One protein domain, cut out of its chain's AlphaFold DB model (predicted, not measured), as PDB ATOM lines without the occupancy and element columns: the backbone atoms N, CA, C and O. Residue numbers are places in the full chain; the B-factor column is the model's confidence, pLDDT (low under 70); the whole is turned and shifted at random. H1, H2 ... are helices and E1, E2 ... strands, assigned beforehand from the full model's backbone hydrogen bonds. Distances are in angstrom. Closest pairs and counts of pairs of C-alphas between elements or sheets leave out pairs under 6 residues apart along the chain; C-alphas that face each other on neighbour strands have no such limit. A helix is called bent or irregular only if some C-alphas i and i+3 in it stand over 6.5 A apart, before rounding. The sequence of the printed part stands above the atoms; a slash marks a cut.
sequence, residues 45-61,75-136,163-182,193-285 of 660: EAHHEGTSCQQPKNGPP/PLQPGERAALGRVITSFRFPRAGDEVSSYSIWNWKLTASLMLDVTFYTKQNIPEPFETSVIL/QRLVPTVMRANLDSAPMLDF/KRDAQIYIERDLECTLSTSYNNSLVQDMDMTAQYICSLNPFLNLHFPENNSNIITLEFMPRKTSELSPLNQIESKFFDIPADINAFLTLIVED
ATOM      1  N   GLU A  45     283.395 491.398 489.453       81.12
ATOM      2  CA  GLU A  45     283.818 490.521 490.539       81.12
ATOM      3  C   GLU A  45     284.045 491.314 491.826       81.12
ATOM      4  O   GLU A  45     284.524 492.442 491.794       81.12
ATOM      5  N   ALA A  46     283.687 490.731 492.965       82.62
ATOM      6  CA  ALA A  46     284.005 491.285 494.272       82.62
ATOM      7  C   ALA A  46     284.459 490.163 495.205       82.62
ATOM      8  O   ALA A  46     283.771 489.150 495.357       82.62
ATOM      9  N   HIS A  47     285.613 490.349 495.841       84.31
ATOM     10  CA  HIS A  47     286.171 489.398 496.793       84.31
ATOM     11  C   HIS A  47     285.947 489.892 498.218       84.31
ATOM     12  O   HIS A  47     286.363 490.989 498.586       84.31
ATOM     13  N   HIS A  48     285.316 489.059 499.042       84.69
ATOM     14  CA  HIS A  48     285.088 489.358 500.448       84.69
ATOM     15  C   HIS A  48     285.745 488.304 501.330       84.69
ATOM     16  O   HIS A  48     285.414 487.120 501.277       84.69
ATOM     17  N   GLU A  49     286.644 488.759 502.194       85.56
ATOM     18  CA  GLU A  49     287.181 487.952 503.282       85.56
ATOM     19  C   GLU A  49     286.128 487.810 504.391       85.56
ATOM     20  O   GLU A  49     285.513 488.788 504.834       85.56
ATOM     21  N   GLY A  50     285.891 486.572 504.808       82.94
ATOM     22  CA  GLY A  50     284.960 486.231 505.871       82.94
ATOM     23  C   GLY A  50     285.575 486.457 507.243       82.94
ATOM     24  O   GLY A  50     286.744 486.176 507.478       82.94
ATOM     25  N   THR A  51     284.764 486.914 508.191       82.06
ATOM     26  CA  THR A  51     285.160 486.953 509.600       82.06
ATOM     27  C   THR A  51     284.725 485.656 510.271       82.06
ATOM     28  O   THR A  51     283.527 485.398 510.409       82.06
ATOM     29  N   SER A  52     285.695 484.843 510.683       80.69
ATOM     30  CA  SER A  52     285.463 483.606 511.429       80.69
ATOM     31  C   SER A  52     285.362 483.894 512.927       80.69
ATOM     32  O   SER A  52     286.130 484.680 513.481       80.69
ATOM     33  N   CYS A  53     284.415 483.256 513.607       76.50
ATOM     34  CA  CYS A  53     284.213 483.419 515.040       76.50
ATOM     35  C   CYS A  53     283.775 482.111 515.710       76.50
ATOM     36  O   CYS A  53     283.183 481.231 515.081       76.50
ATOM     37  N   GLN A  54     284.082 481.962 517.001       72.56
ATOM     38  CA  GLN A  54     283.744 480.749 517.750       72.56
ATOM     39  C   GLN A  54     282.314 480.816 518.305       72.56
ATOM     40  O   GLN A  54     281.908 481.822 518.892       72.56
ATOM     41  N   GLN A  55     281.552 479.728 518.150       64.94
ATOM     42  CA  GLN A  55     280.166 479.654 518.616       64.94
ATOM     43  C   GLN A  55     280.058 479.836 520.150       64.94
ATOM     44  O   GLN A  55     280.753 479.143 520.903       64.94
ATOM     45  N   PRO A  56     279.182 480.735 520.651       61.09
ATOM     46  CA  PRO A  56     278.975 480.908 522.086       61.09
ATOM     47  C   PRO A  56     278.304 479.670 522.703       61.09
ATOM     48  O   PRO A  56     277.444 479.036 522.096       61.09
ATOM     49  N   LYS A  57     278.662 479.338 523.952       52.94
ATOM     50  CA  LYS A  57     278.174 478.128 524.649       52.94
ATOM     51  C   LYS A  57     276.661 478.113 524.923       52.94
ATOM     52  O   LYS A  57     276.125 477.037 525.156       52.94
ATOM     53  N   ASN A  58     275.982 479.267 524.909       44.72
ATOM     54  CA  ASN A  58     274.556 479.395 525.224       44.72
ATOM     55  C   ASN A  58     273.849 480.352 524.244       44.72
ATOM     56  O   ASN A  58     274.018 481.565 524.340       44.72
ATOM     57  N   GLY A  59     273.000 479.808 523.367       47.44
ATOM     58  CA  GLY A  59     272.077 480.568 522.508       47.44
ATOM     59  C   GLY A  59     272.486 480.656 521.027       47.44
ATOM     60  O   GLY A  59     273.627 480.358 520.680       47.44
ATOM     61  N   PRO A  60     271.552 481.024 520.126       44.81
ATOM     62  CA  PRO A  60     271.869 481.249 518.719       44.81
ATOM     63  C   PRO A  60     272.757 482.501 518.571       44.81
ATOM     64  O   PRO A  60     272.474 483.512 519.216       44.81
ATOM     65  N   PRO A  61     273.806 482.463 517.731       51.38
ATOM     66  CA  PRO A  61     274.733 483.577 517.560       51.38
ATOM     67  C   PRO A  61     273.994 484.802 517.006       51.38
ATOM     68  O   PRO A  61     273.425 484.758 515.916       51.38
ATOM     69  N   PRO A  75     285.613 487.174 517.366       70.25
ATOM     70  CA  PRO A  75     286.367 486.973 516.138       70.25
ATOM     71  C   PRO A  75     287.678 486.255 516.459       70.25
ATOM     72  O   PRO A  75     288.369 486.632 517.406       70.25
ATOM     73  N   LEU A  76     287.993 485.231 515.670       71.62
ATOM     74  CA  LEU A  76     289.277 484.542 515.737       71.62
ATOM     75  C   LEU A  76     290.377 485.517 515.312       71.62
ATOM     76  O   LEU A  76     290.262 486.176 514.276       71.62
ATOM     77  N   GLN A  77     291.423 485.648 516.127       73.25
ATOM     78  CA  GLN A  77     292.601 486.417 515.728       73.25
ATOM     79  C   GLN A  77     293.415 485.640 514.678       73.25
ATOM     80  O   GLN A  77     293.362 484.410 514.663       73.25
ATOM     81  N   PRO A  78     294.198 486.317 513.819       67.06
ATOM     82  CA  PRO A  78     295.065 485.637 512.857       67.06
ATOM     83  C   PRO A  78     295.986 484.622 513.556       67.06
ATOM     84  O   PRO A  78     296.722 484.986 514.476       67.06
ATOM     85  N   GLY A  79     295.933 483.354 513.138       66.56
ATOM     86  CA  GLY A  79     296.692 482.250 513.739       66.56
ATOM     87  C   GLY A  79     296.052 481.597 514.975       66.56
ATOM     88  O   GLY A  79     296.622 480.652 515.532       66.56
ATOM     89  N   GLU A  80     294.878 482.061 515.415       75.56
ATOM     90  CA  GLU A  80     294.074 481.396 516.442       75.56
ATOM     91  C   GLU A  80     293.366 480.170 515.848       75.56
ATOM     92  O   GLU A  80     292.707 480.243 514.815       75.56
ATOM     93  N   ARG A  81     293.521 479.012 516.495       78.94
ATOM     94  CA  ARG A  81     293.122 477.720 515.920       78.94
ATOM     95  C   ARG A  81     291.788 477.261 516.482       78.94
ATOM     96  O   ARG A  81     291.627 477.158 517.701       78.94
ATOM     97  N   ALA A  82     290.865 476.884 515.605       80.81
ATOM     98  CA  ALA A  82     289.566 476.357 515.997       80.81
ATOM     99  C   ALA A  82     289.149 475.164 515.134       80.81
ATOM    100  O   ALA A  82     289.598 474.980 514.008       80.81
ATOM    101  N   ALA A  83     288.303 474.315 515.710       81.81
ATOM    102  CA  ALA A  83     287.717 473.179 515.016       81.81
ATOM    103  C   ALA A  83     286.646 473.675 514.031       81.81
ATOM    104  O   ALA A  83     285.737 474.394 514.457       81.81
ATOM    105  N   LEU A  84     286.718 473.273 512.757       80.38
ATOM    106  CA  LEU A  84     285.790 473.710 511.699       80.38
ATOM    107  C   LEU A  84     284.316 473.484 512.076       80.38
ATOM    108  O   LEU A  84     283.470 474.316 511.767       80.38
ATOM    109  N   GLY A  85     284.015 472.421 512.833       79.81
ATOM    110  CA  GLY A  85     282.668 472.122 513.333       79.81
ATOM    111  C   GLY A  85     282.106 473.097 514.381       79.81
ATOM    112  O   GLY A  85     280.951 472.963 514.779       79.81
ATOM    113  N   ARG A  86     282.915 474.038 514.888       79.44
ATOM    114  CA  ARG A  86     282.536 475.027 515.920       79.44
ATOM    115  C   ARG A  86     282.772 476.473 515.488       79.44
ATOM    116  O   ARG A  86     282.591 477.389 516.298       79.44
ATOM    117  N   VAL A  87     283.216 476.665 514.250       82.00
ATOM    118  CA  VAL A  87     283.459 477.980 513.667       82.00
ATOM    119  C   VAL A  87     282.235 478.402 512.875       82.00
ATOM    120  O   VAL A  87     281.660 477.633 512.109       82.00
ATOM    121  N   ILE A  88     281.843 479.650 513.087       83.44
ATOM    122  CA  ILE A  88     280.850 480.335 512.279       83.44
ATOM    123  C   ILE A  88     281.601 481.371 511.461       83.44
ATOM    124  O   ILE A  88     282.338 482.187 512.011       83.44
ATOM    125  N   THR A  89     281.402 481.350 510.152       85.62
ATOM    126  CA  THR A  89     281.995 482.329 509.242       85.62
ATOM    127  C   THR A  89     280.908 483.274 508.770       85.62
ATOM    128  O   THR A  89     279.845 482.830 508.335       85.62
ATOM    129  N   SER A  90     281.159 484.579 508.832       85.19
ATOM    130  CA  SER A  90     280.239 485.579 508.297       85.19
ATOM    131  C   SER A  90     280.873 486.435 507.214       85.19
ATOM    132  O   SER A  90     281.999 486.903 507.364       85.19
ATOM    133  N   PHE A  91     280.110 486.701 506.160       86.31
ATOM    134  CA  PHE A  91     280.484 487.587 505.064       86.31
ATOM    135  C   PHE A  91     279.516 488.754 505.012       86.31
ATOM    136  O   PHE A  91     278.306 488.549 505.101       86.31
ATOM    137  N   ARG A  92     280.042 489.965 504.838       81.62
ATOM    138  CA  ARG A  92     279.248 491.184 504.684       81.62
ATOM    139  C   ARG A  92     279.542 491.822 503.336       81.62
ATOM    140  O   ARG A  92     280.701 492.111 503.058       81.62
ATOM    141  N   PHE A  93     278.499 492.089 502.557       82.62
ATOM    142  CA  PHE A  93     278.601 492.734 501.247       82.62
ATOM    143  C   PHE A  93     277.364 493.612 500.970       82.62
ATOM    144  O   PHE A  93     276.255 493.236 501.355       82.62
ATOM    145  N   PRO A  94     277.517 494.782 500.328       78.06
ATOM    146  CA  PRO A  94     278.788 495.416 499.965       78.06
ATOM    147  C   PRO A  94     279.499 496.007 501.203       78.06
ATOM    148  O   PRO A  94     278.845 496.345 502.200       78.06
ATOM    149  N   ARG A  95     280.838 496.093 501.197       68.75
ATOM    150  CA  ARG A  95     281.632 496.693 502.285       68.75
ATOM    151  C   ARG A  95     281.929 498.158 501.958       68.75
ATOM    152  O   ARG A  95     282.071 498.556 500.805       68.75
ATOM    153  N   ALA A  96     282.019 498.998 502.990       59.94
ATOM    154  CA  ALA A  96     282.392 500.397 502.808       59.94
ATOM    155  C   ALA A  96     283.838 500.486 502.283       59.94
ATOM    156  O   ALA A  96     284.764 500.115 503.003       59.94
ATOM    157  N   GLY A  97     284.008 500.978 501.053       58.41
ATOM    158  CA  GLY A  97     285.306 501.091 500.378       58.41
ATOM    159  C   GLY A  97     285.535 500.102 499.230       58.41
ATOM    160  O   GLY A  97     286.542 500.247 498.545       58.41
ATOM    161  N   ASP A  98     284.623 499.152 498.993       63.78
ATOM    162  CA  ASP A  98     284.659 498.300 497.795       63.78
ATOM    163  C   ASP A  98     284.353 499.127 496.530       63.78
ATOM    164  O   ASP A  98     283.640 500.135 496.606       63.78
ATOM    165  N   GLU A  99     284.842 498.690 495.357       60.81
ATOM    166  CA  GLU A  99     284.533 499.340 494.066       60.81
ATOM    167  C   GLU A  99     283.016 499.457 493.841       60.81
ATOM    168  O   GLU A  99     282.518 500.492 493.388       60.81
ATOM    169  N   VAL A 100     282.260 498.437 494.264       63.88
ATOM    170  CA  VAL A 100     280.796 498.473 494.330       63.88
ATOM    171  C   VAL A 100     280.358 498.793 495.755       63.88
ATOM    172  O   VAL A 100     280.185 497.919 496.597       63.88
ATOM    173  N   SER A 101     280.138 500.079 496.012       59.41
ATOM    174  CA  SER A 101     279.690 500.577 497.321       59.41
ATOM    175  C   SER A 101     278.217 500.277 497.645       59.41
ATOM    176  O   SER A 101     277.827 500.314 498.812       59.41
ATOM    177  N   SER A 102     277.401 499.962 496.634       72.62
ATOM    178  CA  SER A 102     275.978 499.626 496.771       72.62
ATOM    179  C   SER A 102     275.490 498.803 495.581       72.62
ATOM    180  O   SER A 102     275.854 499.110 494.444       72.62
ATOM    181  N   TYR A 103     274.610 497.831 495.820       82.12
ATOM    182  CA  TYR A 103     273.867 497.169 494.745       82.12
ATOM    183  C   TYR A 103     272.586 497.934 494.413       82.12
ATOM    184  O   TYR A 103     272.040 498.677 495.229       82.12
ATOM    185  N   SER A 104     272.106 497.756 493.191       82.50
ATOM    186  CA  SER A 104     270.862 498.336 492.705       82.50
ATOM    187  C   SER A 104     269.988 497.255 492.084       82.50
ATOM    188  O   SER A 104     270.485 496.221 491.648       82.50
ATOM    189  N   ILE A 105     268.693 497.536 491.919       82.75
ATOM    190  CA  ILE A 105     267.760 496.616 491.243       82.75
ATOM    191  C   ILE A 105     268.183 496.331 489.783       82.75
ATOM    192  O   ILE A 105     267.805 495.319 489.197       82.75
ATOM    193  N   TRP A 106     269.030 497.183 489.198       84.06
ATOM    194  CA  TRP A 106     269.605 496.976 487.868       84.06
ATOM    195  C   TRP A 106     270.668 495.875 487.832       84.06
ATOM    196  O   TRP A 106     270.978 495.367 486.760       84.06
ATOM    197  N   ASN A 107     271.183 495.445 488.982       88.00
ATOM    198  CA  ASN A 107     271.997 494.246 489.097       88.00
ATOM    199  C   ASN A 107     271.059 493.034 489.161       88.00
ATOM    200  O   ASN A 107     270.579 492.660 490.221       88.00
ATOM    201  N   TRP A 108     270.741 492.415 488.025       86.50
ATOM    202  CA  TRP A 108     269.701 491.376 487.979       86.50
ATOM    203  C   TRP A 108     270.101 490.041 488.618       86.50
ATOM    204  O   TRP A 108     269.235 489.245 488.993       86.50
ATOM    205  N   LYS A 109     271.402 489.753 488.709       88.38
ATOM    206  CA  LYS A 109     271.922 488.501 489.268       88.38
ATOM    207  C   LYS A 109     273.178 488.742 490.070       88.38
ATOM    208  O   LYS A 109     274.068 489.463 489.629       88.38
ATOM    209  N   LEU A 110     273.291 488.004 491.159       89.75
ATOM    210  CA  LEU A 110     274.514 487.833 491.917       89.75
ATOM    211  C   LEU A 110     274.731 486.334 492.117       89.75
ATOM    212  O   LEU A 110     273.870 485.628 492.640       89.75
ATOM    213  N   THR A 111     275.870 485.835 491.649       90.38
ATOM    214  CA  THR A 111     276.294 484.442 491.844       90.38
ATOM    215  C   THR A 111     277.518 484.445 492.742       90.38
ATOM    216  O   THR A 111     278.448 485.193 492.473       90.38
ATOM    217  N   ALA A 112     277.536 483.632 493.794       90.06
ATOM    218  CA  ALA A 112     278.682 483.537 494.689       90.06
ATOM    219  C   ALA A 112     279.340 482.163 494.623       90.06
ATOM    220  O   ALA A 112     278.656 481.146 494.500       90.06
ATOM    221  N   SER A 113     280.650 482.158 494.811       90.62
ATOM    222  CA  SER A 113     281.495 480.997 495.068       90.62
ATOM    223  C   SER A 113     282.094 481.125 496.462       90.62
ATOM    224  O   SER A 113     282.475 482.223 496.875       90.62
ATOM    225  N   LEU A 114     282.146 480.012 497.192       91.06
ATOM    226  CA  LEU A 114     282.777 479.951 498.505       91.06
ATOM    227  C   LEU A 114     284.077 479.158 498.404       91.06
ATOM    228  O   LEU A 114     284.074 478.016 497.946       91.06
ATOM    229  N   MET A 115     285.152 479.742 498.921       90.25
ATOM    230  CA  MET A 115     286.444 479.096 499.095       90.25
ATOM    231  C   MET A 115     286.833 479.125 500.575       90.25
ATOM    232  O   MET A 115     286.739 480.153 501.240       90.25
ATOM    233  N   LEU A 116     287.253 477.980 501.101       89.12
ATOM    234  CA  LEU A 116     287.747 477.797 502.458       89.12
ATOM    235  C   LEU A 116     289.189 477.315 502.369       89.12
ATOM    236  O   LEU A 116     289.466 476.280 501.765       89.12
ATOM    237  N   ASP A 117     290.088 478.062 502.982       88.44
ATOM    238  CA  ASP A 117     291.484 477.707 503.154       88.44
ATOM    239  C   ASP A 117     291.683 477.204 504.587       88.44
ATOM    240  O   ASP A 117     291.527 477.952 505.556       88.44
ATOM    241  N   VAL A 118     291.948 475.904 504.716       85.81
ATOM    242  CA  VAL A 118     292.072 475.208 505.997       85.81
ATOM    243  C   VAL A 118     293.502 474.713 506.148       85.81
ATOM    244  O   VAL A 118     293.926 473.780 505.463       85.81
ATOM    245  N   THR A 119     294.236 475.316 507.081       83.38
ATOM    246  CA  THR A 119     295.635 474.970 507.351       83.38
ATOM    247  C   THR A 119     295.768 474.230 508.677       83.38
ATOM    248  O   THR A 119     295.443 474.745 509.750       83.38
ATOM    249  N   PHE A 120     296.290 473.006 508.613       79.62
ATOM    250  CA  PHE A 120     296.598 472.188 509.784       79.62
ATOM    251  C   PHE A 120     298.081 472.308 510.152       79.62
ATOM    252  O   PHE A 120     298.937 472.255 509.272       79.62
ATOM    253  N   TYR A 121     298.389 472.411 511.451       72.31
ATOM    254  CA  TYR A 121     299.755 472.528 511.988       72.31
ATOM    255  C   TYR A 121     300.083 471.338 512.901       72.31
ATOM    256  O   TYR A 121     299.353 471.069 513.860       72.31
ATOM    257  N   THR A 122     301.191 470.630 512.668       64.00
ATOM    258  CA  THR A 122     301.547 469.453 513.479       64.00
ATOM    259  C   THR A 122     302.322 469.765 514.753       64.00
ATOM    260  O   THR A 122     303.521 470.011 514.706       64.00
ATOM    261  N   LYS A 123     301.680 469.510 515.901       49.47
ATOM    262  CA  LYS A 123     302.263 468.682 516.985       49.47
ATOM    263  C   LYS A 123     301.321 467.570 517.483       49.47
ATOM    264  O   LYS A 123     301.673 466.834 518.400       49.47
ATOM    265  N   GLN A 124     300.147 467.399 516.870       47.53
ATOM    266  CA  GLN A 124     299.160 466.372 517.209       47.53
ATOM    267  C   GLN A 124     298.357 465.996 515.956       47.53
ATOM    268  O   GLN A 124     297.773 466.869 515.328       47.53
ATOM    269  N   ASN A 125     298.360 464.702 515.624       47.59
ATOM    270  CA  ASN A 125     297.420 463.977 514.759       47.59
ATOM    271  C   ASN A 125     296.819 464.765 513.576       47.59
ATOM    272  O   ASN A 125     295.642 465.128 513.609       47.59
ATOM    273  N   ILE A 126     297.586 464.917 512.488       53.12
ATOM    274  CA  ILE A 126     296.985 465.004 511.142       53.12
ATOM    275  C   ILE A 126     296.053 463.788 511.002       53.12
ATOM    276  O   ILE A 126     296.400 462.708 511.496       53.12
ATOM    277  N   PRO A 127     294.884 463.888 510.347       50.91
ATOM    278  CA  PRO A 127     294.199 462.691 509.909       50.91
ATOM    279  C   PRO A 127     295.121 461.948 508.920       50.91
ATOM    280  O   PRO A 127     295.132 462.243 507.727       50.91
ATOM    281  N   GLU A 128     295.853 460.943 509.420       46.19
ATOM    282  CA  GLU A 128     296.656 459.955 508.670       46.19
ATOM    283  C   GLU A 128     296.053 459.445 507.335       46.19
ATOM    284  O   GLU A 128     296.822 459.102 506.436       46.19
ATOM    285  N   PRO A 129     294.729 459.417 507.097       46.97
ATOM    286  CA  PRO A 129     294.151 459.100 505.782       46.97
ATOM    287  C   PRO A 129     294.363 460.101 504.642       46.97
ATOM    288  O   PRO A 129     294.044 459.743 503.512       46.97
ATOM    289  N   PHE A 130     294.833 461.331 504.872       48.59
ATOM    290  CA  PHE A 130     295.052 462.256 503.749       48.59
ATOM    291  C   PHE A 130     296.400 462.064 503.038       48.59
ATOM    292  O   PHE A 130     296.500 462.377 501.854       48.59
ATOM    293  N   GLU A 131     297.407 461.498 503.710       39.91
ATOM    294  CA  GLU A 131     298.655 461.064 503.062       39.91
ATOM    295  C   GLU A 131     298.561 459.620 502.546       39.91
ATOM    296  O   GLU A 131     299.034 459.306 501.452       39.91
ATOM    297  N   THR A 132     297.913 458.721 503.294       36.59
ATOM    298  CA  THR A 132     297.960 457.281 502.990       36.59
ATOM    299  C   THR A 132     297.155 456.858 501.765       36.59
ATOM    300  O   THR A 132     297.515 455.859 501.155       36.59
ATOM    301  N   SER A 133     296.140 457.603 501.311       39.44
ATOM    302  CA  SER A 133     295.476 457.277 500.035       39.44
ATOM    303  C   SER A 133     296.368 457.551 498.821       39.44
ATOM    304  O   SER A 133     296.288 456.826 497.835       39.44
ATOM    305  N   VAL A 134     297.250 458.555 498.894       36.66
ATOM    306  CA  VAL A 134     298.232 458.857 497.836       36.66
ATOM    307  C   VAL A 134     299.345 457.805 497.826       36.66
ATOM    308  O   VAL A 134     299.776 457.363 496.764       36.66
ATOM    309  N   ILE A 135     299.762 457.343 499.009       35.03
ATOM    310  CA  ILE A 135     300.814 456.330 499.151       35.03
ATOM    311  C   ILE A 135     300.296 454.929 498.779       35.03
ATOM    312  O   ILE A 135     300.979 454.219 498.050       35.03
ATOM    313  N   LEU A 136     299.073 454.546 499.164       34.81
ATOM    314  CA  LEU A 136     298.491 453.233 498.832       34.81
ATOM    315  C   LEU A 136     298.098 453.091 497.350       34.81
ATOM    316  O   LEU A 136     298.119 451.978 496.823       34.81
ATOM    317  N   GLN A 163     292.537 465.550 495.103       64.25
ATOM    318  CA  GLN A 163     291.179 466.083 495.290       64.25
ATOM    319  C   GLN A 163     290.293 465.093 496.071       64.25
ATOM    320  O   GLN A 163     290.259 463.903 495.756       64.25
ATOM    321  N   ARG A 164     289.554 465.570 497.080       73.06
ATOM    322  CA  ARG A 164     288.614 464.770 497.882       73.06
ATOM    323  C   ARG A 164     287.304 465.523 498.110       73.06
ATOM    324  O   ARG A 164     287.312 466.689 498.487       73.06
ATOM    325  N   LEU A 165     286.187 464.816 497.955       78.38
ATOM    326  CA  LEU A 165     284.864 465.287 498.359       78.38
ATOM    327  C   LEU A 165     284.663 465.009 499.853       78.38
ATOM    328  O   LEU A 165     284.706 463.854 500.278       78.38
ATOM    329  N   VAL A 166     284.474 466.059 500.649       81.62
ATOM    330  CA  VAL A 166     284.205 465.954 502.088       81.62
ATOM    331  C   VAL A 166     282.708 466.169 502.316       81.62
ATOM    332  O   VAL A 166     282.226 467.286 502.120       81.62
ATOM    333  N   PRO A 167     281.944 465.141 502.717       83.25
ATOM    334  CA  PRO A 167     280.520 465.287 502.972       83.25
ATOM    335  C   PRO A 167     280.276 466.112 504.235       83.25
ATOM    336  O   PRO A 167     280.729 465.777 505.331       83.25
ATOM    337  N   THR A 168     279.513 467.189 504.090       85.12
ATOM    338  CA  THR A 168     279.231 468.145 505.164       85.12
ATOM    339  C   THR A 168     277.749 468.449 505.256       85.12
ATOM    340  O   THR A 168     276.984 468.267 504.305       85.12
ATOM    341  N   VAL A 169     277.333 468.939 506.415       88.38
ATOM    342  CA  VAL A 169     276.045 469.593 506.579       88.38
ATOM    343  C   VAL A 169     276.297 471.077 506.748       88.38
ATOM    344  O   VAL A 169     276.941 471.502 507.704       88.38
ATOM    345  N   MET A 170     275.798 471.861 505.800       88.81
ATOM    346  CA  MET A 170     275.952 473.304 505.782       88.81
ATOM    347  C   MET A 170     274.664 473.955 506.277       88.81
ATOM    348  O   MET A 170     273.577 473.726 505.733       88.81
ATOM    349  N   ARG A 171     274.796 474.822 507.279       89.50
ATOM    350  CA  ARG A 171     273.761 475.774 507.665       89.50
ATOM    351  C   ARG A 171     274.148 477.151 507.144       89.50
ATOM    352  O   ARG A 171     275.188 477.681 507.518       89.50
ATOM    353  N   ALA A 172     273.295 477.726 506.305       88.62
ATOM    354  CA  ALA A 172     273.489 479.058 505.750       88.62
ATOM    355  C   ALA A 172     272.281 479.943 506.072       88.62
ATOM    356  O   ALA A 172     271.136 479.526 505.873       88.62
ATOM    357  N   ASN A 173     272.539 481.158 506.554       87.62
ATOM    358  CA  ASN A 173     271.523 482.201 506.702       87.62
ATOM    359  C   ASN A 173     271.934 483.419 505.871       87.62
ATOM    360  O   ASN A 173     273.109 483.781 505.875       87.62
ATOM    361  N   LEU A 174     270.966 484.024 505.188       87.06
ATOM    362  CA  LEU A 174     271.068 485.301 504.493       87.06
ATOM    363  C   LEU A 174     270.131 486.286 505.189       87.06
ATOM    364  O   LEU A 174     268.913 486.080 505.218       87.06
ATOM    365  N   ASP A 175     270.722 487.340 505.726       83.75
ATOM    366  CA  ASP A 175     270.041 488.427 506.411       83.75
ATOM    367  C   ASP A 175     270.356 489.743 505.665       83.75
ATOM    368  O   ASP A 175     271.509 489.982 505.297       83.75
ATOM    369  N   SER A 176     269.362 490.607 505.452       81.81
ATOM    370  CA  SER A 176     269.516 491.909 504.785       81.81
ATOM    371  C   SER A 176     269.003 493.064 505.649       81.81
ATOM    372  O   SER A 176     268.124 492.889 506.498       81.81
ATOM    373  N   ALA A 177     269.579 494.252 505.466       73.31
ATOM    374  CA  ALA A 177     269.114 495.494 506.082       73.31
ATOM    375  C   ALA A 177     269.264 496.684 505.127       73.31
ATOM    376  O   ALA A 177     270.262 496.751 504.398       73.31
ATOM    377  N   PRO A 178     268.331 497.651 505.161       70.75
ATOM    378  CA  PRO A 178     268.422 498.854 504.348       70.75
ATOM    379  C   PRO A 178     269.664 499.674 504.713       70.75
ATOM    380  O   PRO A 178     269.962 499.911 505.884       70.75
ATOM    381  N   MET A 179     270.386 500.151 503.696       59.50
ATOM    382  CA  MET A 179     271.666 500.847 503.879       59.50
ATOM    383  C   MET A 179     271.543 502.170 504.672       59.50
ATOM    384  O   MET A 179     272.516 502.602 505.290       59.50
ATOM    385  N   LEU A 180     270.353 502.792 504.717       54.31
ATOM    386  CA  LEU A 180     270.098 504.042 505.456       54.31
ATOM    387  C   LEU A 180     270.242 503.895 506.986       54.31
ATOM    388  O   LEU A 180     270.666 504.845 507.643       54.31
ATOM    389  N   ASP A 181     269.964 502.712 507.544       47.31
ATOM    390  CA  ASP A 181     270.087 502.447 508.988       47.31
ATOM    391  C   ASP A 181     271.555 502.369 509.448       47.31
ATOM    392  O   ASP A 181     271.858 502.416 510.642       47.31
ATOM    393  N   PHE A 182     272.504 502.287 508.509       49.94
ATOM    394  CA  PHE A 182     273.918 502.116 508.831       49.94
ATOM    395  C   PHE A 182     274.589 503.397 509.349       49.94
ATOM    396  O   PHE A 182     275.561 503.319 510.099       49.94
ATOM    397  N   LYS A 193     266.550 491.829 508.593       82.81
ATOM    398  CA  LYS A 193     265.517 490.861 508.248       82.81
ATOM    399  C   LYS A 193     266.169 489.609 507.673       82.81
ATOM    400  O   LYS A 193     267.074 489.689 506.853       82.81
ATOM    401  N   ARG A 194     265.683 488.440 508.090       82.06
ATOM    402  CA  ARG A 194     266.104 487.162 507.512       82.06
ATOM    403  C   ARG A 194     265.366 486.916 506.205       82.06
ATOM    404  O   ARG A 194     264.148 486.742 506.229       82.06
ATOM    405  N   ASP A 195     266.109 486.828 505.111       83.19
ATOM    406  CA  ASP A 195     265.548 486.587 503.780       83.19
ATOM    407  C   ASP A 195     265.561 485.107 503.417       83.19
ATOM    408  O   ASP A 195     264.596 484.588 502.856       83.19
ATOM    409  N   ALA A 196     266.625 484.390 503.782       86.94
ATOM    410  CA  ALA A 196     266.712 482.959 503.536       86.94
ATOM    411  C   ALA A 196     267.488 482.235 504.635       86.94
ATOM    412  O   ALA A 196     268.501 482.708 505.139       86.94
ATOM    413  N   GLN A 197     267.037 481.032 504.972       89.75
ATOM    414  CA  GLN A 197     267.769 480.109 505.832       89.75
ATOM    415  C   GLN A 197     267.645 478.703 505.263       89.75
ATOM    416  O   GLN A 197     266.568 478.291 504.831       89.75
ATOM    417  N   ILE A 198     268.750 477.964 505.263       90.31
ATOM    418  CA  ILE A 198     268.771 476.576 504.824       90.31
ATOM    419  C   ILE A 198     269.697 475.732 505.697       90.31
ATOM    420  O   ILE A 198     270.700 476.205 506.229       90.31
ATOM    421  N   TYR A 199     269.334 474.462 505.820       89.69
ATOM    422  CA  TYR A 199     270.150 473.405 506.393       89.69
ATOM    423  C   TYR A 199     270.183 472.274 505.367       89.69
ATOM    424  O   TYR A 199     269.134 471.698 505.065       89.69
ATOM    425  N   ILE A 200     271.337 472.034 504.745       87.62
ATOM    426  CA  ILE A 200     271.450 471.120 503.602       87.62
ATOM    427  C   ILE A 200     272.781 470.377 503.600       87.62
ATOM    428  O   ILE A 200     273.822 470.920 503.961       87.62
ATOM    429  N   GLU A 201     272.736 469.119 503.176       87.69
ATOM    430  CA  GLU A 201     273.928 468.305 502.975       87.69
ATOM    431  C   GLU A 201     274.618 468.698 501.667       87.69
ATOM    432  O   GLU A 201     273.973 468.773 500.616       87.69
ATOM    433  N   ARG A 202     275.920 468.976 501.742       86.38
ATOM    434  CA  ARG A 202     276.767 469.395 500.622       86.38
ATOM    435  C   ARG A 202     278.121 468.721 500.728       86.38
ATOM    436  O   ARG A 202     278.651 468.575 501.827       86.38
ATOM    437  N   ASP A 203     278.691 468.370 499.591       84.50
ATOM    438  CA  ASP A 203     280.043 467.836 499.540       84.50
ATOM    439  C   ASP A 203     280.994 468.993 499.197       84.50
ATOM    440  O   ASP A 203     280.793 469.689 498.202       84.50
ATOM    441  N   LEU A 204     281.979 469.247 500.059       84.62
ATOM    442  CA  LEU A 204     283.027 470.238 499.817       84.62
ATOM    443  C   LEU A 204     284.113 469.608 498.949       84.62
ATOM    444  O   LEU A 204     284.647 468.554 499.301       84.62
ATOM    445  N   GLU A 205     284.462 470.249 497.839       85.94
ATOM    446  CA  GLU A 205     285.566 469.800 496.995       85.94
ATOM    447  C   GLU A 205     286.875 470.370 497.541       85.94
ATOM    448  O   GLU A 205     287.170 471.548 497.347       85.94
ATOM    449  N   CYS A 206     287.635 469.540 498.258       85.06
ATOM    450  CA  CYS A 206     288.889 469.914 498.898       85.06
ATOM    451  C   CYS A 206     290.087 469.401 498.106       85.06
ATOM    452  O   CYS A 206     290.192 468.212 497.806       85.06
ATOM    453  N   THR A 207     291.021 470.296 497.813       83.56
ATOM    454  CA  THR A 207     292.270 470.006 497.108       83.56
ATOM    455  C   THR A 207     293.456 470.303 498.020       83.56
ATOM    456  O   THR A 207     293.468 471.316 498.720       83.56
ATOM    457  N   LEU A 208     294.439 469.402 498.068       80.88
ATOM    458  CA  LEU A 208     295.671 469.619 498.829       80.88
ATOM    459  C   LEU A 208     296.617 470.500 498.001       80.88
ATOM    460  O   LEU A 208     297.112 470.059 496.967       80.88
ATOM    461  N   SER A 209     296.866 471.732 498.451       69.06
ATOM    462  CA  SER A 209     297.706 472.692 497.719       69.06
ATOM    463  C   SER A 209     299.197 472.475 497.981       69.06
ATOM    464  O   SER A 209     300.024 472.560 497.072       69.06
ATOM    465  N   THR A 210     299.589 472.195 499.229       64.44
ATOM    466  CA  THR A 210     301.004 472.034 499.593       64.44
ATOM    467  C   THR A 210     301.152 471.188 500.862       64.44
ATOM    468  O   THR A 210     300.454 471.411 501.849       64.44
ATOM    469  N   SER A 211     302.078 470.225 500.830       54.16
ATOM    470  CA  SER A 211     302.649 469.551 502.003       54.16
ATOM    471  C   SER A 211     304.159 469.778 501.938       54.16
ATOM    472  O   SER A 211     304.812 469.320 500.998       54.16
ATOM    473  N   TYR A 212     304.720 470.578 502.847       51.06
ATOM    474  CA  TYR A 212     306.159 470.857 502.843       51.06
ATOM    475  C   TYR A 212     306.928 469.746 503.564       51.06
ATOM    476  O   TYR A 212     306.643 469.442 504.719       51.06
ATOM    477  N   ASN A 213     307.975 469.224 502.916       42.34
ATOM    478  CA  ASN A 213     309.051 468.494 503.583       42.34
ATOM    479  C   ASN A 213     310.430 468.978 503.092       42.34
ATOM    480  O   ASN A 213     310.748 468.902 501.909       42.34
ATOM    481  N   ASN A 214     311.243 469.412 504.063       43.75
ATOM    482  CA  ASN A 214     312.698 469.620 504.069       43.75
ATOM    483  C   ASN A 214     313.342 470.717 503.197       43.75
ATOM    484  O   ASN A 214     313.601 470.535 502.011       43.75
ATOM    485  N   SER A 215     313.865 471.757 503.860       37.44
ATOM    486  CA  SER A 215     315.321 472.015 503.886       37.44
ATOM    487  C   SER A 215     315.712 473.097 504.908       37.44
ATOM    488  O   SER A 215     315.281 474.235 504.821       37.44
ATOM    489  N   LEU A 216     316.600 472.709 505.836       46.84
ATOM    490  CA  LEU A 216     317.522 473.564 506.599       46.84
ATOM    491  C   LEU A 216     316.901 474.688 507.449       46.84
ATOM    492  O   LEU A 216     316.881 475.836 507.032       46.84
ATOM    493  N   VAL A 217     316.514 474.353 508.682       41.12
ATOM    494  CA  VAL A 217     316.800 475.066 509.949       41.12
ATOM    495  C   VAL A 217     315.934 474.407 511.032       41.12
ATOM    496  O   VAL A 217     314.814 473.978 510.777       41.12
ATOM    497  N   GLN A 218     316.509 474.225 512.219       42.34
ATOM    498  CA  GLN A 218     315.864 473.688 513.418       42.34
ATOM    499  C   GLN A 218     314.602 474.484 513.786       42.34
ATOM    500  O   GLN A 218     314.720 475.481 514.478       42.34
ATOM    501  N   ASP A 219     313.435 474.060 513.301       39.62
ATOM    502  CA  ASP A 219     312.132 474.091 513.986       39.62
ATOM    503  C   ASP A 219     311.081 473.448 513.056       39.62
ATOM    504  O   ASP A 219     310.704 473.989 512.022       39.62
ATOM    505  N   MET A 220     310.686 472.211 513.376       46.25
ATOM    506  CA  MET A 220     309.742 471.400 512.598       46.25
ATOM    507  C   MET A 220     308.292 471.748 512.956       46.25
ATOM    508  O   MET A 220     307.816 471.290 513.993       46.25
ATOM    509  N   ASP A 221     307.582 472.432 512.059       52.56
ATOM    510  CA  ASP A 221     306.115 472.422 511.993       52.56
ATOM    511  C   ASP A 221     305.713 471.994 510.565       52.56
ATOM    512  O   ASP A 221     305.825 472.776 509.620       52.56
ATOM    513  N   MET A 222     305.276 470.740 510.375       60.44
ATOM    514  CA  MET A 222     304.645 470.332 509.112       60.44
ATOM    515  C   MET A 222     303.280 471.020 509.019       60.44
ATOM    516  O   MET A 222     302.472 470.973 509.955       60.44
ATOM    517  N   THR A 223     303.035 471.678 507.888       68.75
ATOM    518  CA  THR A 223     301.768 472.344 507.586       68.75
ATOM    519  C   THR A 223     301.129 471.697 506.369       68.75
ATOM    520  O   THR A 223     301.794 471.457 505.361       68.75
ATOM    521  N   ALA A 224     299.845 471.368 506.489       74.06
ATOM    522  CA  ALA A 224     299.046 470.830 505.397       74.06
ATOM    523  C   ALA A 224     297.917 471.815 505.093       74.06
ATOM    524  O   ALA A 224     297.068 472.062 505.954       74.06
ATOM    525  N   GLN A 225     297.931 472.376 503.884       80.75
ATOM    526  CA  GLN A 225     296.959 473.371 503.433       80.75
ATOM    527  C   GLN A 225     295.938 472.740 502.482       80.75
ATOM    528  O   GLN A 225     296.295 472.255 501.400       80.75
ATOM    529  N   TYR A 226     294.668 472.772 502.878       82.69
ATOM    530  CA  TYR A 226     293.543 472.305 502.074       82.69
ATOM    531  C   TYR A 226     292.723 473.482 501.573       82.69
ATOM    532  O   TYR A 226     292.216 474.277 502.358       82.69
ATOM    533  N   ILE A 227     292.524 473.529 500.260       86.94
ATOM    534  CA  ILE A 227     291.637 474.483 499.606       86.94
ATOM    535  C   ILE A 227     290.337 473.759 499.286       86.94
ATOM    536  O   ILE A 227     290.291 472.936 498.370       86.94
ATOM    537  N   CYS A 228     289.294 474.051 500.054       88.62
ATOM    538  CA  CYS A 228     287.948 473.533 499.857       88.62
ATOM    539  C   CYS A 228     287.077 474.564 499.141       88.62
ATOM    540  O   CYS A 228     287.060 475.730 499.522       88.62
ATOM    541  N   SER A 229     286.323 474.149 498.128       88.19
ATOM    542  CA  SER A 229     285.447 475.043 497.363       88.19
ATOM    543  C   SER A 229     284.022 474.506 497.238       88.19
ATOM    544  O   SER A 229     283.783 473.297 497.315       88.19
ATOM    545  N   LEU A 230     283.066 475.422 497.074       88.00
ATOM    546  CA  LEU A 230     281.651 475.117 496.883       88.00
ATOM    547  C   LEU A 230     281.049 476.040 495.816       88.00
ATOM    548  O   LEU A 230     280.694 477.187 496.098       88.00
ATOM    549  N   ASN A 231     280.895 475.519 494.594       86.12
ATOM    550  CA  ASN A 231     280.601 476.331 493.408       86.12
ATOM    551  C   ASN A 231     279.398 475.779 492.619       86.12
ATOM    552  O   ASN A 231     279.366 474.581 492.343       86.12
ATOM    553  N   PRO A 232     278.411 476.614 492.237       88.00
ATOM    554  CA  PRO A 232     278.113 477.927 492.806       88.00
ATOM    555  C   PRO A 232     277.518 477.747 494.208       88.00
ATOM    556  O   PRO A 232     276.702 476.851 494.424       88.00
ATOM    557  N   PHE A 233     277.874 478.601 495.159       89.31
ATOM    558  CA  PHE A 233     277.355 478.581 496.528       89.31
ATOM    559  C   PHE A 233     275.987 479.277 496.647       89.31
ATOM    560  O   PHE A 233     275.052 478.712 497.220       89.31
ATOM    561  N   LEU A 234     275.850 480.474 496.072       90.38
ATOM    562  CA  LEU A 234     274.650 481.314 496.162       90.38
ATOM    563  C   LEU A 234     274.245 481.811 494.773       90.38
ATOM    564  O   LEU A 234     275.097 482.203 493.984       90.38
ATOM    565  N   ASN A 235     272.944 481.852 494.495       90.44
ATOM    566  CA  ASN A 235     272.371 482.578 493.365       90.44
ATOM    567  C   ASN A 235     271.246 483.484 493.874       90.44
ATOM    568  O   ASN A 235     270.160 483.003 494.189       90.44
ATOM    569  N   LEU A 236     271.509 484.787 493.939       88.94
ATOM    570  CA  LEU A 236     270.546 485.808 494.335       88.94
ATOM    571  C   LEU A 236     270.064 486.574 493.094       88.94
ATOM    572  O   LEU A 236     270.867 486.952 492.239       88.94
ATOM    573  N   HIS A 237     268.754 486.794 492.996       87.62
ATOM    574  CA  HIS A 237     268.141 487.611 491.943       87.62
ATOM    575  C   HIS A 237     267.799 488.984 492.517       87.62
ATOM    576  O   HIS A 237     267.313 489.050 493.641       87.62
ATOM    577  N   PHE A 238     268.059 490.044 491.752       83.94
ATOM    578  CA  PHE A 238     267.778 491.440 492.123       83.94
ATOM    579  C   PHE A 238     268.276 491.858 493.528       83.94
ATOM    580  O   PHE A 238     267.459 492.217 494.376       83.94
ATOM    581  N   PRO A 239     269.594 491.829 493.823       78.56
ATOM    582  CA  PRO A 239     270.138 492.477 495.017       78.56
ATOM    583  C   PRO A 239     269.667 493.938 495.142       78.56
ATOM    584  O   PRO A 239     269.988 494.793 494.319       78.56
ATOM    585  N   GLU A 240     268.900 494.221 496.191       73.06
ATOM    586  CA  GLU A 240     268.456 495.574 496.539       73.06
ATOM    587  C   GLU A 240     269.613 496.425 497.096       73.06
ATOM    588  O   GLU A 240     270.696 495.914 497.394       73.06
ATOM    589  N   ASN A 241     269.371 497.726 497.301       68.19
ATOM    590  CA  ASN A 241     270.309 498.648 497.960       68.19
ATOM    591  C   ASN A 241     270.365 498.428 499.487       68.19
ATOM    592  O   ASN A 241     270.149 499.334 500.299       68.19
ATOM    593  N   ASN A 242     270.617 497.180 499.860       71.00
ATOM    594  CA  ASN A 242     270.675 496.686 501.219       71.00
ATOM    595  C   ASN A 242     272.088 496.164 501.481       71.00
ATOM    596  O   ASN A 242     272.746 495.604 500.600       71.00
ATOM    597  N   SER A 243     272.555 496.313 502.717       78.44
ATOM    598  CA  SER A 243     273.697 495.530 503.169       78.44
ATOM    599  C   SER A 243     273.222 494.114 503.457       78.44
ATOM    600  O   SER A 243     272.245 493.942 504.184       78.44
ATOM    601  N   ASN A 244     273.920 493.123 502.914       84.75
ATOM    602  CA  ASN A 244     273.628 491.710 503.086       84.75
ATOM    603  C   ASN A 244     274.710 491.058 503.940       84.75
ATOM    604  O   ASN A 244     275.901 491.361 503.811       84.75
ATOM    605  N   ILE A 245     274.288 490.149 504.814       84.75
ATOM    606  CA  ILE A 245     275.180 489.303 505.593       84.75
ATOM    607  C   ILE A 245     274.804 487.845 505.402       84.75
ATOM    608  O   ILE A 245     273.650 487.446 505.546       84.75
ATOM    609  N   ILE A 246     275.819 487.047 505.084       87.94
ATOM    610  CA  ILE A 246     275.718 485.595 505.024       87.94
ATOM    611  C   ILE A 246     276.453 485.027 506.222       87.94
ATOM    612  O   ILE A 246     277.625 485.332 506.423       87.94
ATOM    613  N   THR A 247     275.791 484.163 506.981       87.19
ATOM    614  CA  THR A 247     276.422 483.382 508.051       87.19
ATOM    615  C   THR A 247     276.448 481.912 507.670       87.19
ATOM    616  O   THR A 247     275.402 481.367 507.305       87.19
ATOM    617  N   LEU A 248     277.607 481.278 507.808       89.00
ATOM    618  CA  LEU A 248     277.851 479.879 507.497       89.00
ATOM    619  C   LEU A 248     278.327 479.109 508.721       89.00
ATOM    620  O   LEU A 248     279.155 479.585 509.490       89.00
ATOM    621  N   GLU A 249     277.816 477.894 508.853       88.12
ATOM    622  CA  GLU A 249     278.218 476.921 509.862       88.12
ATOM    623  C   GLU A 249     278.307 475.548 509.183       88.12
ATOM    624  O   GLU A 249     277.367 475.117 508.504       88.12
ATOM    625  N   PHE A 250     279.445 474.872 509.348       87.50
ATOM    626  CA  PHE A 250     279.700 473.544 508.794       87.50
ATOM    627  C   PHE A 250     279.685 472.506 509.907       87.50
ATOM    628  O   PHE A 250     280.312 472.686 510.945       87.50
ATOM    629  N   MET A 251     278.981 471.402 509.687       85.12
ATOM    630  CA  MET A 251     278.892 470.291 510.630       85.12
ATOM    631  C   MET A 251     279.191 468.964 509.927       85.12
ATOM    632  O   MET A 251     278.887 468.816 508.740       85.12
ATOM    633  N   PRO A 252     279.728 467.961 510.641       83.81
ATOM    634  CA  PRO A 252     279.875 466.621 510.086       83.81
ATOM    635  C   PRO A 252     278.501 465.983 509.822       83.81
ATOM    636  O   PRO A 252     277.550 466.162 510.591       83.81
ATOM    637  N   ARG A 253     278.395 465.195 508.745       80.56
ATOM    638  CA  ARG A 253     277.192 464.400 508.451       80.56
ATOM    639  C   ARG A 253     276.988 463.353 509.551       80.56
ATOM    640  O   ARG A 253     277.904 462.613 509.899       80.56
ATOM    641  N   LYS A 254     275.778 463.280 510.113       70.69
ATOM    642  CA  LYS A 254     275.428 462.274 511.128       70.69
ATOM    643  C   LYS A 254     275.094 460.955 510.433       70.69
ATOM    644  O   LYS A 254     273.971 460.779 509.976       70.69
ATOM    645  N   THR A 255     276.047 460.033 510.354       64.00
ATOM    646  CA  THR A 255     275.820 458.673 509.840       64.00
ATOM    647  C   THR A 255     275.765 457.658 510.984       64.00
ATOM    648  O   THR A 255     276.572 457.694 511.909       64.00
ATOM    649  N   SER A 256     274.782 456.752 510.943       54.50
ATOM    650  CA  SER A 256     274.599 455.677 511.934       54.50
ATOM    651  C   SER A 256     275.549 454.492 511.730       54.50
ATOM    652  O   SER A 256     275.680 453.652 512.618       54.50
ATOM    653  N   GLU A 257     276.207 454.414 510.572       58.28
ATOM    654  CA  GLU A 257     277.150 453.351 510.234       58.28
ATOM    655  C   GLU A 257     278.594 453.797 510.475       58.28
ATOM    656  O   GLU A 257     279.083 454.780 509.907       58.28
ATOM    657  N   LEU A 258     279.289 453.039 511.324       56.62
ATOM    658  CA  LEU A 258     280.666 453.273 511.740       56.62
ATOM    659  C   LEU A 258     281.654 452.765 510.672       56.62
ATOM    660  O   LEU A 258     282.442 451.856 510.922       56.62
ATOM    661  N   SER A 259     281.591 453.316 509.459       58.91
ATOM    662  CA  SER A 259     282.621 453.054 508.451       58.91
ATOM    663  C   SER A 259     283.921 453.788 508.840       58.91
ATOM    664  O   SER A 259     283.866 454.879 509.420       58.91
ATOM    665  N   PRO A 260     285.109 453.230 508.538       59.59
ATOM    666  CA  PRO A 260     286.377 453.902 508.826       59.59
ATOM    667  C   PRO A 260     286.483 455.258 508.110       59.59
ATOM    668  O   PRO A 260     287.058 456.190 508.660       59.59
ATOM    669  N   LEU A 261     285.854 455.409 506.936       61.09
ATOM    670  CA  LEU A 261     285.804 456.668 506.183       61.09
ATOM    671  C   LEU A 261     285.035 457.771 506.936       61.09
ATOM    672  O   LEU A 261     285.513 458.900 507.036       61.09
ATOM    673  N   ASN A 262     283.901 457.424 507.555       63.19
ATOM    674  CA  ASN A 262     283.074 458.364 508.320       63.19
ATOM    675  C   ASN A 262     283.794 458.860 509.592       63.19
ATOM    676  O   ASN A 262     283.636 460.011 510.010       63.19
ATOM    677  N   GLN A 263     284.626 458.014 510.215       62.66
ATOM    678  CA  GLN A 263     285.453 458.415 511.365       62.66
ATOM    679  C   GLN A 263     286.546 459.417 510.983       62.66
ATOM    680  O   GLN A 263     286.958 460.248 511.787       62.66
ATOM    681  N   ILE A 264     287.041 459.328 509.757       65.00
ATOM    682  CA  ILE A 264     288.072 460.219 509.232       65.00
ATOM    683  C   ILE A 264     287.475 461.585 508.906       65.00
ATOM    684  O   ILE A 264     288.054 462.617 509.236       65.00
ATOM    685  N   GLU A 265     286.303 461.585 508.278       67.81
ATOM    686  CA  GLU A 265     285.594 462.804 507.895       67.81
ATOM    687  C   GLU A 265     285.119 463.576 509.117       67.81
ATOM    688  O   GLU A 265     285.296 464.785 509.172       67.81
ATOM    689  N   SER A 266     284.618 462.892 510.147       67.31
ATOM    690  CA  SER A 266     284.294 463.540 511.425       67.31
ATOM    691  C   SER A 266     285.524 464.156 512.101       67.31
ATOM    692  O   SER A 266     285.444 465.287 512.576       67.31
ATOM    693  N   LYS A 267     286.688 463.489 512.061       70.81
ATOM    694  CA  LYS A 267     287.945 464.050 512.592       70.81
ATOM    695  C   LYS A 267     288.380 465.337 511.889       70.81
ATOM    696  O   LYS A 267     288.925 466.208 512.558       70.81
ATOM    697  N   PHE A 268     288.123 465.492 510.587       74.81
ATOM    698  CA  PHE A 268     288.436 466.730 509.856       74.81
ATOM    699  C   PHE A 268     287.762 467.966 510.482       74.81
ATOM    700  O   PHE A 268     288.363 469.035 510.520       74.81
ATOM    701  N   PHE A 269     286.553 467.816 511.039       78.69
ATOM    702  CA  PHE A 269     285.815 468.920 511.668       78.69
ATOM    703  C   PHE A 269     286.230 469.219 513.109       78.69
ATOM    704  O   PHE A 269     285.965 470.324 513.581       78.69
ATOM    705  N   ASP A 270     286.851 468.263 513.803       79.75
ATOM    706  CA  ASP A 270     287.190 468.362 515.229       79.75
ATOM    707  C   ASP A 270     288.627 468.846 515.488       79.75
ATOM    708  O   ASP A 270     288.930 469.321 516.587       79.75
ATOM    709  N   ILE A 271     289.519 468.732 514.500       78.75
ATOM    710  CA  ILE A 271     290.923 469.133 514.636       78.75
ATOM    711  C   ILE A 271     291.034 470.664 514.574       78.75
ATOM    712  O   ILE A 271     290.469 471.280 513.669       78.75
ATOM    713  N   PRO A 272     291.764 471.298 515.513       80.88
ATOM    714  CA  PRO A 272     291.991 472.733 515.472       80.88
ATOM    715  C   PRO A 272     292.872 473.100 514.273       80.88
ATOM    716  O   PRO A 272     294.022 472.664 514.182       80.88
ATOM    717  N   ALA A 273     292.332 473.929 513.387       80.25
ATOM    718  CA  ALA A 273     292.996 474.436 512.193       80.25
ATOM    719  C   ALA A 273     292.929 475.967 512.156       80.25
ATOM    720  O   ALA A 273     292.122 476.574 512.866       80.25
ATOM    721  N   ASP A 274     293.789 476.570 511.341       83.19
ATOM    722  CA  ASP A 274     293.605 477.952 510.899       83.19
ATOM    723  C   ASP A 274     292.646 477.952 509.702       83.19
ATOM    724  O   ASP A 274     292.789 477.119 508.801       83.19
ATOM    725  N   ILE A 275     291.620 478.803 509.742       84.19
ATOM    726  CA  ILE A 275     290.486 478.758 508.810       84.19
ATOM    727  C   ILE A 275     290.248 480.156 508.257       84.19
ATOM    728  O   ILE A 275     289.601 480.993 508.898       84.19
ATOM    729  N   ASN A 276     290.690 480.354 507.020       87.19
ATOM    730  CA  ASN A 276     290.410 481.553 506.246       87.19
ATOM    731  C   ASN A 276     289.322 481.244 505.228       87.19
ATOM    732  O   ASN A 276     289.316 480.196 504.585       87.19
ATOM    733  N   ALA A 277     288.359 482.144 505.097       87.81
ATOM    734  CA  ALA A 277     287.214 481.930 504.235       87.81
ATOM    735  C   ALA A 277     287.050 483.120 503.302       87.81
ATOM    736  O   ALA A 277     287.051 484.268 503.739       87.81
ATOM    737  N   PHE A 278     286.877 482.834 502.021       89.69
ATOM    738  CA  PHE A 278     286.769 483.821 500.963       89.69
ATOM    739  C   PHE A 278     285.467 483.600 500.200       89.69
ATOM    740  O   PHE A 278     285.112 482.477 499.836       89.69
ATOM    741  N   LEU A 279     284.746 484.689 499.967       89.50
ATOM    742  CA  LEU A 279     283.529 484.715 499.173       89.50
ATOM    743  C   LEU A 279     283.795 485.555 497.928       89.50
ATOM    744  O   LEU A 279     283.966 486.769 498.028       89.50
ATOM    745  N   THR A 280     283.799 484.911 496.767       89.25
ATOM    746  CA  THR A 280     283.889 485.606 495.479       89.25
ATOM    747  C   THR A 280     282.487 485.775 494.916       89.25
ATOM    748  O   THR A 280     281.772 484.795 494.691       89.25
ATOM    749  N   LEU A 281     282.087 487.020 494.683       88.44
ATOM    750  CA  LEU A 281     280.811 487.393 494.091       88.44
ATOM    751  C   LEU A 281     281.016 487.780 492.633       88.44
ATOM    752  O   LEU A 281     281.889 488.578 492.322       88.44
ATOM    753  N   ILE A 282     280.166 487.259 491.757       88.25
ATOM    754  CA  ILE A 282     280.041 487.675 490.363       88.25
ATOM    755  C   ILE A 282     278.663 488.310 490.208       88.25
ATOM    756  O   ILE A 282     277.633 487.634 490.323       88.25
ATOM    757  N   VAL A 283     278.642 489.614 489.960       87.50
ATOM    758  CA  VAL A 283     277.424 490.428 489.897       87.50
ATOM    759  C   VAL A 283     277.210 490.908 488.468       87.50
ATOM    760  O   VAL A 283     278.139 491.403 487.842       87.50
ATOM    761  N   GLU A 284     275.993 490.759 487.939       88.50
ATOM    762  CA  GLU A 284     275.618 491.371 486.658       88.50
ATOM    763  C   GLU A 284     275.606 492.900 486.804       88.50
ATOM    764  O   GLU A 284     274.973 493.431 487.720       88.50
ATOM    765  N   ASP A 285     276.298 493.609 485.915       86.88
ATOM    766  CA  ASP A 285     276.424 495.067 485.990       86.88
ATOM    767  C   ASP A 285     275.090 495.766 485.655       86.88
ATOM    768  O   ASP A 285     274.407 495.440 484.681       86.88
TER     769      ASP A 285
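This is residues 45 to 61, 75 to 136, 163 to 182 and 193 to 285 of the 660 residues of the protein "Protein wntless" of Tigriopus californicus (UniProt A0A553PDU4). One long antiparallel sheet folds back on itself into a flattened, nearly closed barrel, with E1, E9, E4, E7 and E6 as one wall, E8, E3 and E2 as the other, and E5 as the hinge between them. At the open side, E1 on one wall runs on into E2 on the other; H3 packs on E5 and E8 towards one end, where the loop of residues 212 to 222 between E6 and E7 reaches far out, while the tiny H2 lies at the other end. The printed part has 192 residues, with nine named strands and three named helices in the order E1 E2 E3 E4 H1 E5 H2 E6 E7 E8 H3 E9, and its class is mostly strand. The sheet's order is E1, E9, E4, E7, E6, E5, E8, E3, E2. The whole is compact, with a radius of gyration of the C-alphas of 18.5 A and spans of 54 by 45 by 33 A.

E1, residues 45 to 49, begins with C-alpha 45 at (283.818, 490.521, 490.539). E2 is residues 51 to 54 and E3 residues 87 to 93, 19.9 A long. E4, residues 109 to 121, measures 39.3 A. H1 is residues 129 to 136. E5, residues 163 to 178, measures 40.9 A and bends by 76 degrees at residue 167. H2 is residues 179 to 182. E6, residues 193 to 211, is the longest strand at 43.3 A and bends by 76 degrees at residue 200; its C-alpha 211 is at (302.649, 469.551, 502.003). E7, residues 223 to 237, measures 40.1 A, and E8, residues 242 to 252, 32.7 A. H3, residues 260 to 270, measures 15.8 A. E9, residues 272 to 284, measures 38.0 A and ends with C-alpha 284 at (275.618, 491.371, 486.658).

The edge strand E1 is antiparallel to E9, with N 46 and O 281 2.9 A apart. E9 is antiparallel to E4, with N 115 and O 278 at 2.9 A. E4 is antiparallel to E7, with N 116 and O 228 at 2.8 A. E7 and E6 form a hairpin, with N 207 and O 227 at 2.8 A. E6 is antiparallel to E5, with N 168 and O 202 at 2.8 A. E5 is antiparallel to E8, with N 171 and O 249 at 2.9 A. E8 is antiparallel to E3, with N 91 and O 246 at 2.8 A. E3 is antiparallel to the edge strand E2, with N 53 and O 88 at 2.8 A. This is a folded sheet, one sheet bent back into two leaves that face each other with 59 pairs of C-alphas within 11 A; the closest C-alphas of E1 and E3, His 48 and Phe 91, are 6.8 A apart. H3 is on the sheet; its closest C-alpha to E8 is Ser 266, 5.6 A from that of Pro 252. H2 only grazes the sheet with residues 179 to 182. H1 is only just not on the sheet, with 4 pairs of C-alphas within 10 A, and is close to but not clearly touching H3, the closest C-alphas being Pro 129 and Ile 264 at 7.1 A. O i to N i+4 pairs are within hydrogen-bond range in 2 of 4 cases in H1 and 5 of 7 in H3; H2 is too short for such a pair.

The C-alphas of Leu 136 and Leu 180, the two farthest apart, are 58.6 A from each other. Three cuts leave out residues 62 to 74, 137 to 162 and 183 to 192, with C-alpha gaps of 12.2 A, 15.2 A and 14.1 A. The links from E3 to E4 and from E6 to E7 are long. The mean pLDDT of the printed part is 73.7, and 64 residues are under 70, among them 122 to 136, 209 to 223 and 255 to 266.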